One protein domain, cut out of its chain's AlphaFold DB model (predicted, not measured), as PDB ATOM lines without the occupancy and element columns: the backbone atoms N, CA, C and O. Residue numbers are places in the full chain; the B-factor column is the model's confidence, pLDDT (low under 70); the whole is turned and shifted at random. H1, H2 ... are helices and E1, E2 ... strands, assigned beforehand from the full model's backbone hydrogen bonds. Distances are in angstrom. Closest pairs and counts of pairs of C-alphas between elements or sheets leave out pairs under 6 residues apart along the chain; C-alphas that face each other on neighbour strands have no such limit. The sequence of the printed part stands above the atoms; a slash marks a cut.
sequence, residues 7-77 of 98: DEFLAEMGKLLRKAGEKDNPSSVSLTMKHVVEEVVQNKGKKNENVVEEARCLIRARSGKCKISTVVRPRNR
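This is residues 7 to 77 of the 98 residues of an uncharacterized protein of Thecamonas trahens ATCC 50062 (UniProt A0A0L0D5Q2). A long hairpin of two strands, E1 and E2, runs as a twisted ribbon; a shorter third strand, E3, lies beside part of E2, and helix H1 covers one face there, running along the strands over E2 and E3. At the other end of the ribbon E1 and E2 go on past E3 as a two-stranded arm, and the short helix H2, after E3, only grazes the sheet. The printed part has 71 residues, with named elements in the order H1, E1, E2, E3, H2; the sheet, in the order E1, E2, E3, is antiparallel throughout, and the class is mixed, helices and strands. The whole is extended, a rod with a radius of gyration of the C-alphas of 17.3 A and spans of 62 by 18 by 18 A.

H1, residues 7 to 21, is on the twisted sheet of E1, residues 29 to 42, E2, residues 50 to 63, and E3, residues 66 to 72. Its height over the sheet is 9.1 A, and on the local plane its line and that of E2 stand at 24 degrees. The closest C-alphas of H1 and E3 are those of Phe 9 and Thr 70, 6.4 A apart. H1 and the sheet make two layers, a helix on one face of a sheet. Every O i to N i+4 pair of H1 is within hydrogen-bond range. E1 and E2 form a hairpin, antiparallel at 163 degrees between their directions, with N 30 and O 62 at 2.8 A and N 42 and O 50 at 2.9 A. E2 and E3 form the next hairpin, antiparallel at 155 degrees, with N 57 and O 72 at 2.9 A and N 63 and O 66 at 3.0 A. The three strands are a meander, each the antiparallel neighbour of the one before. H2, residues 74 to 77, only grazes the sheet; its closest C-alpha pair with E2 is that of Pro 74 and Arg 56, 6.4 A apart. H2 is too short for an O i to N i+4 pair, and its one O i to N i+3 pair is within range. H1 and H2 are apart.

H1 begins at C-alpha 7, (158.703, 31.499, 108.688), and is 21.5 A long. E1 measures 37.1 A from C-alpha 29 to C-alpha 42 and bends by 52 degrees at residue 39. E2 begins at C-alpha 50, (175.771, 26.912, 133.543), and is 40.3 A long. E3 is 20.1 A long, and H2, 5.1 A long, ends at C-alpha 77, (170.335, 27.929, 111.145).

The two C-alphas farthest apart, those of Asp 24 and Lys 47, are 62.1 A apart. The printed part has no cut and no long link; the links E2 to E3 and E3 to H2 are tight. The mean pLDDT of the printed part is 81.2, and residues 23 to 26 and 39 to 53 are under 70.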
ATOM      1  N   ASP A   7     159.526  31.772 109.869       92.56
ATOM      2  CA  ASP A   7     158.703  31.499 108.688       92.56
ATOM      3  C   ASP A   7     157.964  32.757 108.216       92.56
ATOM      4  O   ASP A   7     157.982  33.084 107.027       92.56
ATOM      5  N   GLU A   8     157.406  33.533 109.149       93.44
ATOM      6  CA  GLU A   8     156.782  34.824 108.841       93.44
ATOM      7  C   GLU A   8     157.793  35.818 108.262       93.44
ATOM      8  O   GLU A   8     157.489  36.523 107.299       93.44
ATOM      9  N   PHE A   9     159.015  35.861 108.807       94.31
ATOM     10  CA  PHE A   9     160.075  36.719 108.284       94.31
ATOM     11  C   PHE A   9     160.419  36.366 106.835       94.31
ATOM     12  O   PHE A   9     160.544  37.264 106.005       94.31
ATOM     13  N   LEU A  10     160.558  35.077 106.518       93.56
ATOM     14  CA  LEU A  10     160.860  34.613 105.162       93.56
ATOM     15  C   LEU A  10     159.719  34.952 104.189       93.56
ATOM     16  O   LEU A  10     159.976  35.445 103.086       93.56
ATOM     17  N   ALA A  11     158.465  34.767 104.610       92.88
ATOM     18  CA  ALA A  11     157.294  35.113 103.808       92.88
ATOM     19  C   ALA A  11     157.209  36.624 103.520       92.88
ATOM     20  O   ALA A  11     157.037  37.029 102.364       92.88
ATOM     21  N   GLU A  12     157.371  37.465 104.546       91.69
ATOM     22  CA  GLU A  12     157.351  38.925 104.406       91.69
ATOM     23  C   GLU A  12     158.549  39.439 103.600       91.69
ATOM     24  O   GLU A  12     158.382  40.282 102.721       91.69
ATOM     25  N   MET A  13     159.747  38.888 103.813       91.00
ATOM     26  CA  MET A  13     160.936  39.227 103.025       91.00
ATOM     27  C   MET A  13     160.720  38.937 101.536       91.00
ATOM     28  O   MET A  13     161.040  39.776 100.696       91.00
ATOM     29  N   GLY A  14     160.122  37.790 101.202       90.56
ATOM     30  CA  GLY A  14     159.768  37.466  99.822       90.56
ATOM     31  C   GLY A  14     158.790  38.476  99.212       90.56
ATOM     32  O   GLY A  14     158.960  38.876  98.063       90.56
ATOM     33  N   LYS A  15     157.792  38.944  99.976       89.50
ATOM     34  CA  LYS A  15     156.872  40.003  99.518       89.50
ATOM     35  C   LYS A  15     157.599  41.328  99.279       89.50
ATOM     36  O   LYS A  15     157.322  41.984  98.281       89.50
ATOM     37  N   LEU A  16     158.520  41.711 100.167       88.94
ATOM     38  CA  LEU A  16     159.313  42.935 100.018       88.94
ATOM     39  C   LEU A  16     160.199  42.889  98.771       88.94
ATOM     40  O   LEU A  16     160.256  43.873  98.043       88.94
ATOM     41  N   LEU A  17     160.852  41.754  98.507       87.88
ATOM     42  CA  LEU A  17     161.711  41.586  97.334       87.88
ATOM     43  C   LEU A  17     160.921  41.626  96.021       87.88
ATOM     44  O   LEU A  17     161.384  42.244  95.068       87.88
ATOM     45  N   ARG A  18     159.715  41.040  95.973       87.19
ATOM     46  CA  ARG A  18     158.838  41.152  94.793       87.19
ATOM     47  C   ARG A  18     158.426  42.594  94.521       87.19
ATOM     48  O   ARG A  18     158.630  43.071  93.415       87.19
ATOM     49  N   LYS A  19     157.943  43.298  95.550       84.19
ATOM     50  CA  LYS A  19     157.556  44.715  95.447       84.19
ATOM     51  C   LYS A  19     158.720  45.619  95.041       84.19
ATOM     52  O   LYS A  19     158.517  46.612  94.363       84.19
ATOM     53  N   ALA A  20     159.937  45.285  95.463       81.38
ATOM     54  CA  ALA A  20     161.144  46.009  95.080       81.38
ATOM     55  C   ALA A  20     161.548  45.805  93.615       81.38
ATOM     56  O   ALA A  20     162.152  46.696  93.025       81.38
ATOM     57  N   GLY A  21     161.229  44.641  93.042       75.00
ATOM     58  CA  GLY A  21     161.496  44.319  91.641       75.00
ATOM     59  C   GLY A  21     160.411  44.777  90.662       75.00
ATOM     60  O   GLY A  21     160.610  44.667  89.453       75.00
ATOM     61  N   GLU A  22     159.267  45.267  91.147       77.00
ATOM     62  CA  GLU A  22     158.212  45.827  90.297       77.00
ATOM     63  C   GLU A  22     158.681  47.153  89.670       77.00
ATOM     64  O   GLU A  22     159.188  48.045  90.353       77.00
ATOM     65  N   LYS A  23     158.521  47.283  88.345       63.94
ATOM     66  CA  LYS A  23     159.021  48.428  87.560       63.94
ATOM     67  C   LYS A  23     158.355  49.757  87.927       63.94
ATOM     68  O   LYS A  23     158.960  50.805  87.719       63.94
ATOM     69  N   ASP A  24     157.145  49.711  88.476       64.62
ATOM     70  CA  ASP A  24     156.337  50.895  88.777       64.62
ATOM     71  C   ASP A  24     156.810  51.663  90.023       64.62
ATOM     72  O   ASP A  24     156.481  52.839  90.180       64.62
ATOM     73  N   ASN A  25     157.597  51.044  90.915       65.25
ATOM     74  CA  ASN A  25     158.163  51.735  92.075       65.25
ATOM     75  C   ASN A  25     159.484  51.090  92.538       65.25
ATOM     76  O   ASN A  25     159.466  50.219  93.419       65.25
ATOM     77  N   PRO A  26     160.637  51.512  91.984       66.00
ATOM     78  CA  PRO A  26     161.931  50.968  92.369       66.00
ATOM     79  C   PRO A  26     162.205  51.287  93.842       66.00
ATOM     80  O   PRO A  26     162.535  52.412  94.216       66.00
ATOM     81  N   SER A  27     162.059  50.277  94.697       75.88
ATOM     82  CA  SER A  27     162.317  50.392  96.130       75.88
ATOM     83  C   SER A  27     163.496  49.514  96.518       75.88
ATOM     84  O   SER A  27     163.601  48.359  96.118       75.88
ATOM     85  N   SER A  28     164.422  50.058  97.301       83.75
ATOM     86  CA  SER A  28     165.573  49.297  97.771       83.75
ATOM     87  C   SER A  28     165.215  48.498  99.023       83.75
ATOM     88  O   SER A  28     164.574  48.997  99.954       83.75
ATOM     89  N   VAL A  29     165.647  47.236  99.055       89.19
ATOM     90  CA  VAL A  29     165.557  46.384 100.245       89.19
ATOM     91  C   VAL A  29     166.928  46.337 100.903       89.19
ATOM     92  O   VAL A  29     167.883  45.813 100.338       89.19
ATOM     93  N   SER A  30     167.036  46.872 102.114       90.81
ATOM     94  CA  SER A  30     168.235  46.758 102.942       90.81
ATOM     95  C   SER A  30     168.102  45.565 103.876       90.81
ATOM     96  O   SER A  30     167.161  45.500 104.673       90.81
ATOM     97  N   LEU A  31     169.064  44.647 103.814       91.75
ATOM     98  CA  LEU A  31     169.173  43.531 104.742       91.75
ATOM     99  C   LEU A  31     170.392  43.714 105.649       91.75
ATOM    100  O   LEU A  31     171.461  44.112 105.197       91.75
ATOM    101  N   THR A  32     170.250  43.413 106.933       93.06
ATOM    102  CA  THR A  32     171.356  43.457 107.894       93.06
ATOM    103  C   THR A  32     171.354  42.183 108.717       93.06
ATOM    104  O   THR A  32     170.356  41.869 109.363       93.06
ATOM    105  N   MET A  33     172.479  41.475 108.727       92.25
ATOM    106  CA  MET A  33     172.730  40.330 109.600       92.25
ATOM    107  C   MET A  33     173.763  40.740 110.648       92.25
ATOM    108  O   MET A  33     174.832  41.231 110.302       92.25
ATOM    109  N   LYS A  34     173.442  40.565 111.930       91.94
ATOM    110  CA  LYS A  34     174.355  40.836 113.044       91.94
ATOM    111  C   LYS A  34     174.514  39.576 113.885       91.94
ATOM    112  O   LYS A  34     173.515  39.005 114.322       91.94
ATOM    113  N   HIS A  35     175.759  39.186 114.144       88.00
ATOM    114  CA  HIS A  35     176.070  38.161 115.134       88.00
ATOM    115  C   HIS A  35     175.792  38.708 116.538       88.00
ATOM    116  O   HIS A  35     176.239  39.804 116.886       88.00
ATOM    117  N   VAL A  36     174.995  37.979 117.311       85.38
ATOM    118  CA  VAL A  36     174.611  38.330 118.674       85.38
ATOM    119  C   VAL A  36     174.970  37.148 119.556       85.38
ATOM    120  O   VAL A  36     174.347  36.094 119.463       85.38
ATOM    121  N   VAL A  37     175.981  37.331 120.397       78.69
ATOM    122  CA  VAL A  37     176.303  36.391 121.470       78.69
ATOM    123  C   VAL A  37     175.567  36.892 122.702       78.69
ATOM    124  O   VAL A  37     175.778  38.026 123.126       78.69
ATOM    125  N   GLU A  38     174.635  36.091 123.206       70.00
ATOM    126  CA  GLU A  38     173.977  36.344 124.487       70.00
ATOM    127  C   GLU A  38     174.368  35.230 125.451       70.00
ATOM    128  O   GLU A  38     174.267  34.043 125.125       70.00
ATOM    129  N   GLU A  39     174.778  35.631 126.648       67.00
ATOM    130  CA  GLU A  39     174.943  34.729 127.775       67.00
ATOM    131  C   GLU A  39     173.557  34.312 128.264       67.00
ATOM    132  O   GLU A  39     172.786  35.108 128.807       67.00
ATOM    133  N   VAL A  40     173.203  33.050 128.031       66.38
ATOM    134  CA  VAL A  40     171.954  32.488 128.535       66.38
ATOM    135  C   VAL A  40     172.286  31.664 129.767       66.38
ATOM    136  O   VAL A  40     172.920  30.614 129.677       66.38
ATOM    137  N   VAL A  41     171.822  32.128 130.927       63.06
ATOM    138  CA  VAL A  41     171.893  31.344 132.164       63.06
ATOM    139  C   VAL A  41     170.917  30.178 132.040       63.06
ATOM    140  O   VAL A  41     169.696  30.364 132.072       63.06
ATOM    141  N   GLN A  42     171.450  28.972 131.872       59.69
ATOM    142  CA  GLN A  42     170.668  27.748 131.964       59.69
ATOM    143  C   GLN A  42     170.547  27.350 133.439       59.69
ATOM    144  O   GLN A  42     171.508  27.451 134.196       59.69
ATOM    145  N   ASN A  43     169.361  26.882 133.847       59.44
ATOM    146  CA  ASN A  43     169.054  26.449 135.218       59.44
ATOM    147  C   ASN A  43     169.142  27.536 136.308       59.44
ATOM    148  O   ASN A  43     169.646  27.250 137.394       59.44
ATOM    149  N   LYS A  44     168.594  28.739 136.066       54.66
ATOM    150  CA  LYS A  44     168.437  29.762 137.122       54.66
ATOM    151  C   LYS A  44     167.858  29.142 138.404       54.66
ATOM    152  O   LYS A  44     166.722  28.667 138.390       54.66
ATOM    153  N   GLY A  45     168.644  29.129 139.484       61.25
ATOM    154  CA  GLY A  45     168.233  28.617 140.801       61.25
ATOM    155  C   GLY A  45     168.517  27.136 141.114       61.25
ATOM    156  O   GLY A  45     168.002  26.636 142.114       61.25
ATOM    157  N   LYS A  46     169.320  26.408 140.321       62.31
ATOM    158  CA  LYS A  46     169.821  25.059 140.687       62.31
ATOM    159  C   LYS A  46     171.332  25.080 140.956       62.31
ATOM    160  O   LYS A  46     172.042  25.893 140.386       62.31
ATOM    161  N   LYS A  47     171.836  24.125 141.759       58.50
ATOM    162  CA  LYS A  47     173.264  23.981 142.148       58.50
ATOM    163  C   LYS A  47     174.276  23.974 140.981       58.50
ATOM    164  O   LYS A  47     175.437  24.265 141.223       58.50
ATOM    165  N   ASN A  48     173.838  23.665 139.756       57.78
ATOM    166  CA  ASN A  48     174.634  23.742 138.527       57.78
ATOM    167  C   ASN A  48     174.037  24.805 137.588       57.78
ATOM    168  O   ASN A  48     173.366  24.465 136.604       57.78
ATOM    169  N   GLU A  49     174.237  26.083 137.912       56.41
ATOM    170  CA  GLU A  49     174.065  27.167 136.942       56.41
ATOM    171  C   GLU A  49     175.194  27.072 135.917       56.41
ATOM    172  O   GLU A  49     176.370  27.154 136.260       56.41
ATOM    173  N   ASN A  50     174.830  26.864 134.653       60.00
ATOM    174  CA  ASN A  50     175.771  26.912 133.543       60.00
ATOM    175  C   ASN A  50     175.399  28.102 132.663       60.00
ATOM    176  O   ASN A  50     174.278  28.187 132.149       60.00
ATOM    177  N   VAL A  51     176.348  29.018 132.488       61.12
ATOM    178  CA  VAL A  51     176.251  30.070 131.480       61.12
ATOM    179  C   VAL A  51     176.624  29.432 130.151       61.12
ATOM    180  O   VAL A  51     177.752  28.984 129.965       61.12
ATOM    181  N   VAL A  52     175.655  29.332 129.244       69.62
ATOM    182  CA  VAL A  52     175.904  28.848 127.887       69.62
ATOM    183  C   VAL A  52     175.823  30.040 126.951       69.62
ATOM    184  O   VAL A  52     174.783  30.695 126.850       69.62
ATOM    185  N   GLU A  53     176.919  30.308 126.250       68.44
ATOM    186  CA  GLU A  53     176.929  31.254 125.142       68.44
ATOM    187  C   GLU A  53     176.139  30.655 123.974       68.44
ATOM    188  O   GLU A  53     176.561  29.689 123.335       68.44
ATOM    189  N   GLU A  54     174.960  31.209 123.687       75.25
ATOM    190  CA  GLU A  54     174.212  30.825 122.493       75.25
ATOM    191  C   GLU A  54     174.456  31.866 121.398       75.25
ATOM    192  O   GLU A  54     173.889  32.961 121.410       75.25
ATOM    193  N   ALA A  55     175.291  31.509 120.422       74.19
ATOM    194  CA  ALA A  55     175.535  32.318 119.234       74.19
ATOM    195  C   ALA A  55     174.258  32.427 118.384       74.19
ATOM    196  O   ALA A  55     173.838  31.481 117.717       74.19
ATOM    197  N   ARG A  56     173.612  33.591 118.390       87.44
ATOM    198  CA  ARG A  56     172.388  33.867 117.631       87.44
ATOM    199  C   ARG A  56     172.686  34.831 116.485       87.44
ATOM    200  O   ARG A  56     173.602  35.647 116.544       87.44
ATOM    201  N   CYS A  57     171.889  34.769 115.422       90.38
ATOM    202  CA  CYS A  57     171.969  35.732 114.324       90.38
ATOM    203  C   CYS A  57     170.709  36.595 114.290       90.38
ATOM    204  O   CYS A  57     169.601  36.077 114.157       90.38
ATOM    205  N   LEU A  58     170.876  37.911 114.412       91.69
ATOM    206  CA  LEU A  58     169.801  38.887 114.281       91.69
ATOM    207  C   LEU A  58     169.759  39.414 112.856       91.69
ATOM    208  O   LEU A  58     170.681  40.095 112.406       91.69
ATOM    209  N   ILE A  59     168.653  39.135 112.181       93.69
ATOM    210  CA  ILE A  59     168.429  39.512 110.791       93.69
ATOM    211  C   ILE A  59     167.354  40.588 110.754       93.69
ATOM    212  O   ILE A  59     166.318  40.480 111.412       93.69
ATOM    213  N   ARG A  60     167.612  41.652 110.000       93.44
ATOM    214  CA  ARG A  60     166.693  42.771 109.799       93.44
ATOM    215  C   ARG A  60     166.520  43.009 108.311       93.44
ATOM    216  O   ARG A  60     167.510  43.026 107.589       93.44
ATOM    217  N   ALA A  61     165.286  43.231 107.881       92.62
ATOM    218  CA  ALA A  61     164.971  43.665 106.528       92.62
ATOM    219  C   ALA A  61     164.195  44.979 106.581       92.62
ATOM    220  O   ALA A  61     163.299  45.160 107.414       92.62
ATOM    221  N   ARG A  62     164.535  45.903 105.687       91.69
ATOM    222  CA  ARG A  62     163.857  47.187 105.542       91.69
ATOM    223  C   ARG A  62     163.630  47.496 104.072       91.69
ATOM    224  O   ARG A  62     164.555  47.393 103.283       91.69
ATOM    225  N   SER A  63     162.433  47.962 103.746       87.75
ATOM    226  CA  SER A  63     162.135  48.634 102.480       87.75
ATOM    227  C   SER A  63     161.264  49.847 102.787       87.75
ATOM    228  O   SER A  63     160.155  49.711 103.311       87.75
ATOM    229  N   GLY A  64     161.812  51.048 102.584       85.38
ATOM    230  CA  GLY A  64     161.156  52.311 102.934       85.38
ATOM    231  C   GLY A  64     160.649  52.357 104.385       85.38
ATOM    232  O   GLY A  64     161.439  52.457 105.339       85.38
ATOM    233  N   LYS A  65     159.316  52.300 104.530       83.12
ATOM    234  CA  LYS A  65     158.571  52.332 105.803       83.12
ATOM    235  C   LYS A  65     158.422  50.947 106.453       83.12
ATOM    236  O   LYS A  65     158.296  50.869 107.673       83.12
ATOM    237  N   CYS A  66     158.493  49.864 105.676       87.56
ATOM    238  CA  CYS A  66     158.386  48.494 106.177       87.56
ATOM    239  C   CYS A  66     159.707  48.056 106.815       87.56
ATOM    240  O   CYS A  66     160.768  48.145 106.195       87.56
ATOM    241  N   LYS A  67     159.649  47.583 108.064       92.69
ATOM    242  CA  LYS A  67     160.808  47.096 108.826       92.69
ATOM    243  C   LYS A  67     160.416  45.804 109.530       92.69
ATOM    244  O   LYS A  67     159.508  45.837 110.350       92.69
ATOM    245  N   ILE A  68     161.116  44.710 109.266       94.25
ATOM    246  CA  ILE A  68     160.892  43.405 109.904       94.25
ATOM    247  C   ILE A  68     162.211  42.858 110.449       94.25
ATOM    248  O   ILE A  68     163.292  43.205 109.967       94.25
ATOM    249  N   SER A  69     162.141  42.006 111.467       94.62
ATOM    250  CA  SER A  69     163.323  41.353 112.027       94.62
ATOM    251  C   SER A  69     163.022  39.960 112.544       94.62
ATOM    252  O   SER A  69     161.899  39.690 112.954       94.62
ATOM    253  N   THR A  70     164.033  39.100 112.566       94.75
ATOM    254  CA  THR A  70     163.974  37.777 113.194       94.75
ATOM    255  C   THR A  70     165.298  37.456 113.882       94.75
ATOM    256  O   THR A  70     166.330  38.059 113.577       94.75
ATOM    257  N   VAL A  71     165.276  36.501 114.812       92.69
ATOM    258  CA  VAL A  71     166.494  35.886 115.341       92.69
ATOM    259  C   VAL A  71     166.535  34.411 115.029       92.69
ATOM    260  O   VAL A  71     165.674  33.634 115.433       92.69
ATOM    261  N   VAL A  72     167.623  34.036 114.375       91.81
ATOM    262  CA  VAL A  72     167.932  32.668 114.016       91.81
ATOM    263  C   VAL A  72     168.830  32.090 115.099       91.81
ATOM    264  O   VAL A  72     169.952  32.556 115.316       91.81
ATOM    265  N   ARG A  73     168.314  31.078 115.798       90.06
ATOM    266  CA  ARG A  73     169.085  30.262 116.744       90.06
ATOM    267  C   ARG A  73     169.932  29.228 115.993       90.06
ATOM    268  O   ARG A  73     169.523  28.817 114.901       90.06
ATOM    269  N   PRO A  74     171.029  28.719 116.586       86.69
ATOM    270  CA  PRO A  74     171.872  27.685 115.982       86.69
ATOM    271  C   PRO A  74     171.087  26.483 115.452       86.69
ATOM    272  O   PRO A  74     171.318  26.042 114.330       86.69
ATOM    273  N   ARG A  75     170.094  26.016 116.223       88.88
ATOM    274  CA  ARG A  75     169.259  24.847 115.891       88.88
ATOM    275  C   ARG A  75     168.515  24.985 114.561       88.88
ATOM    276  O   ARG A  75     168.381  24.011 113.837       88.88
ATOM    277  N   ASN A  76     168.086  26.199 114.219       88.50
ATOM    278  CA  ASN A  76     167.283  26.460 113.021       88.50
ATOM    279  C   ASN A  76     168.123  27.069 111.885       88.50
ATOM    280  O   ASN A  76     167.582  27.414 110.836       88.50
ATOM    281  N   ARG A  77     169.443  27.226 112.078       89.12
ATOM    282  CA  ARG A  77     170.335  27.929 111.145       89.12
ATOM    283  C   ARG A  77     170.351  27.287 109.763       89.12
ATOM    284  O   ARG A  77     170.272  28.003 108.771       89.12
TER     285      ARG A  77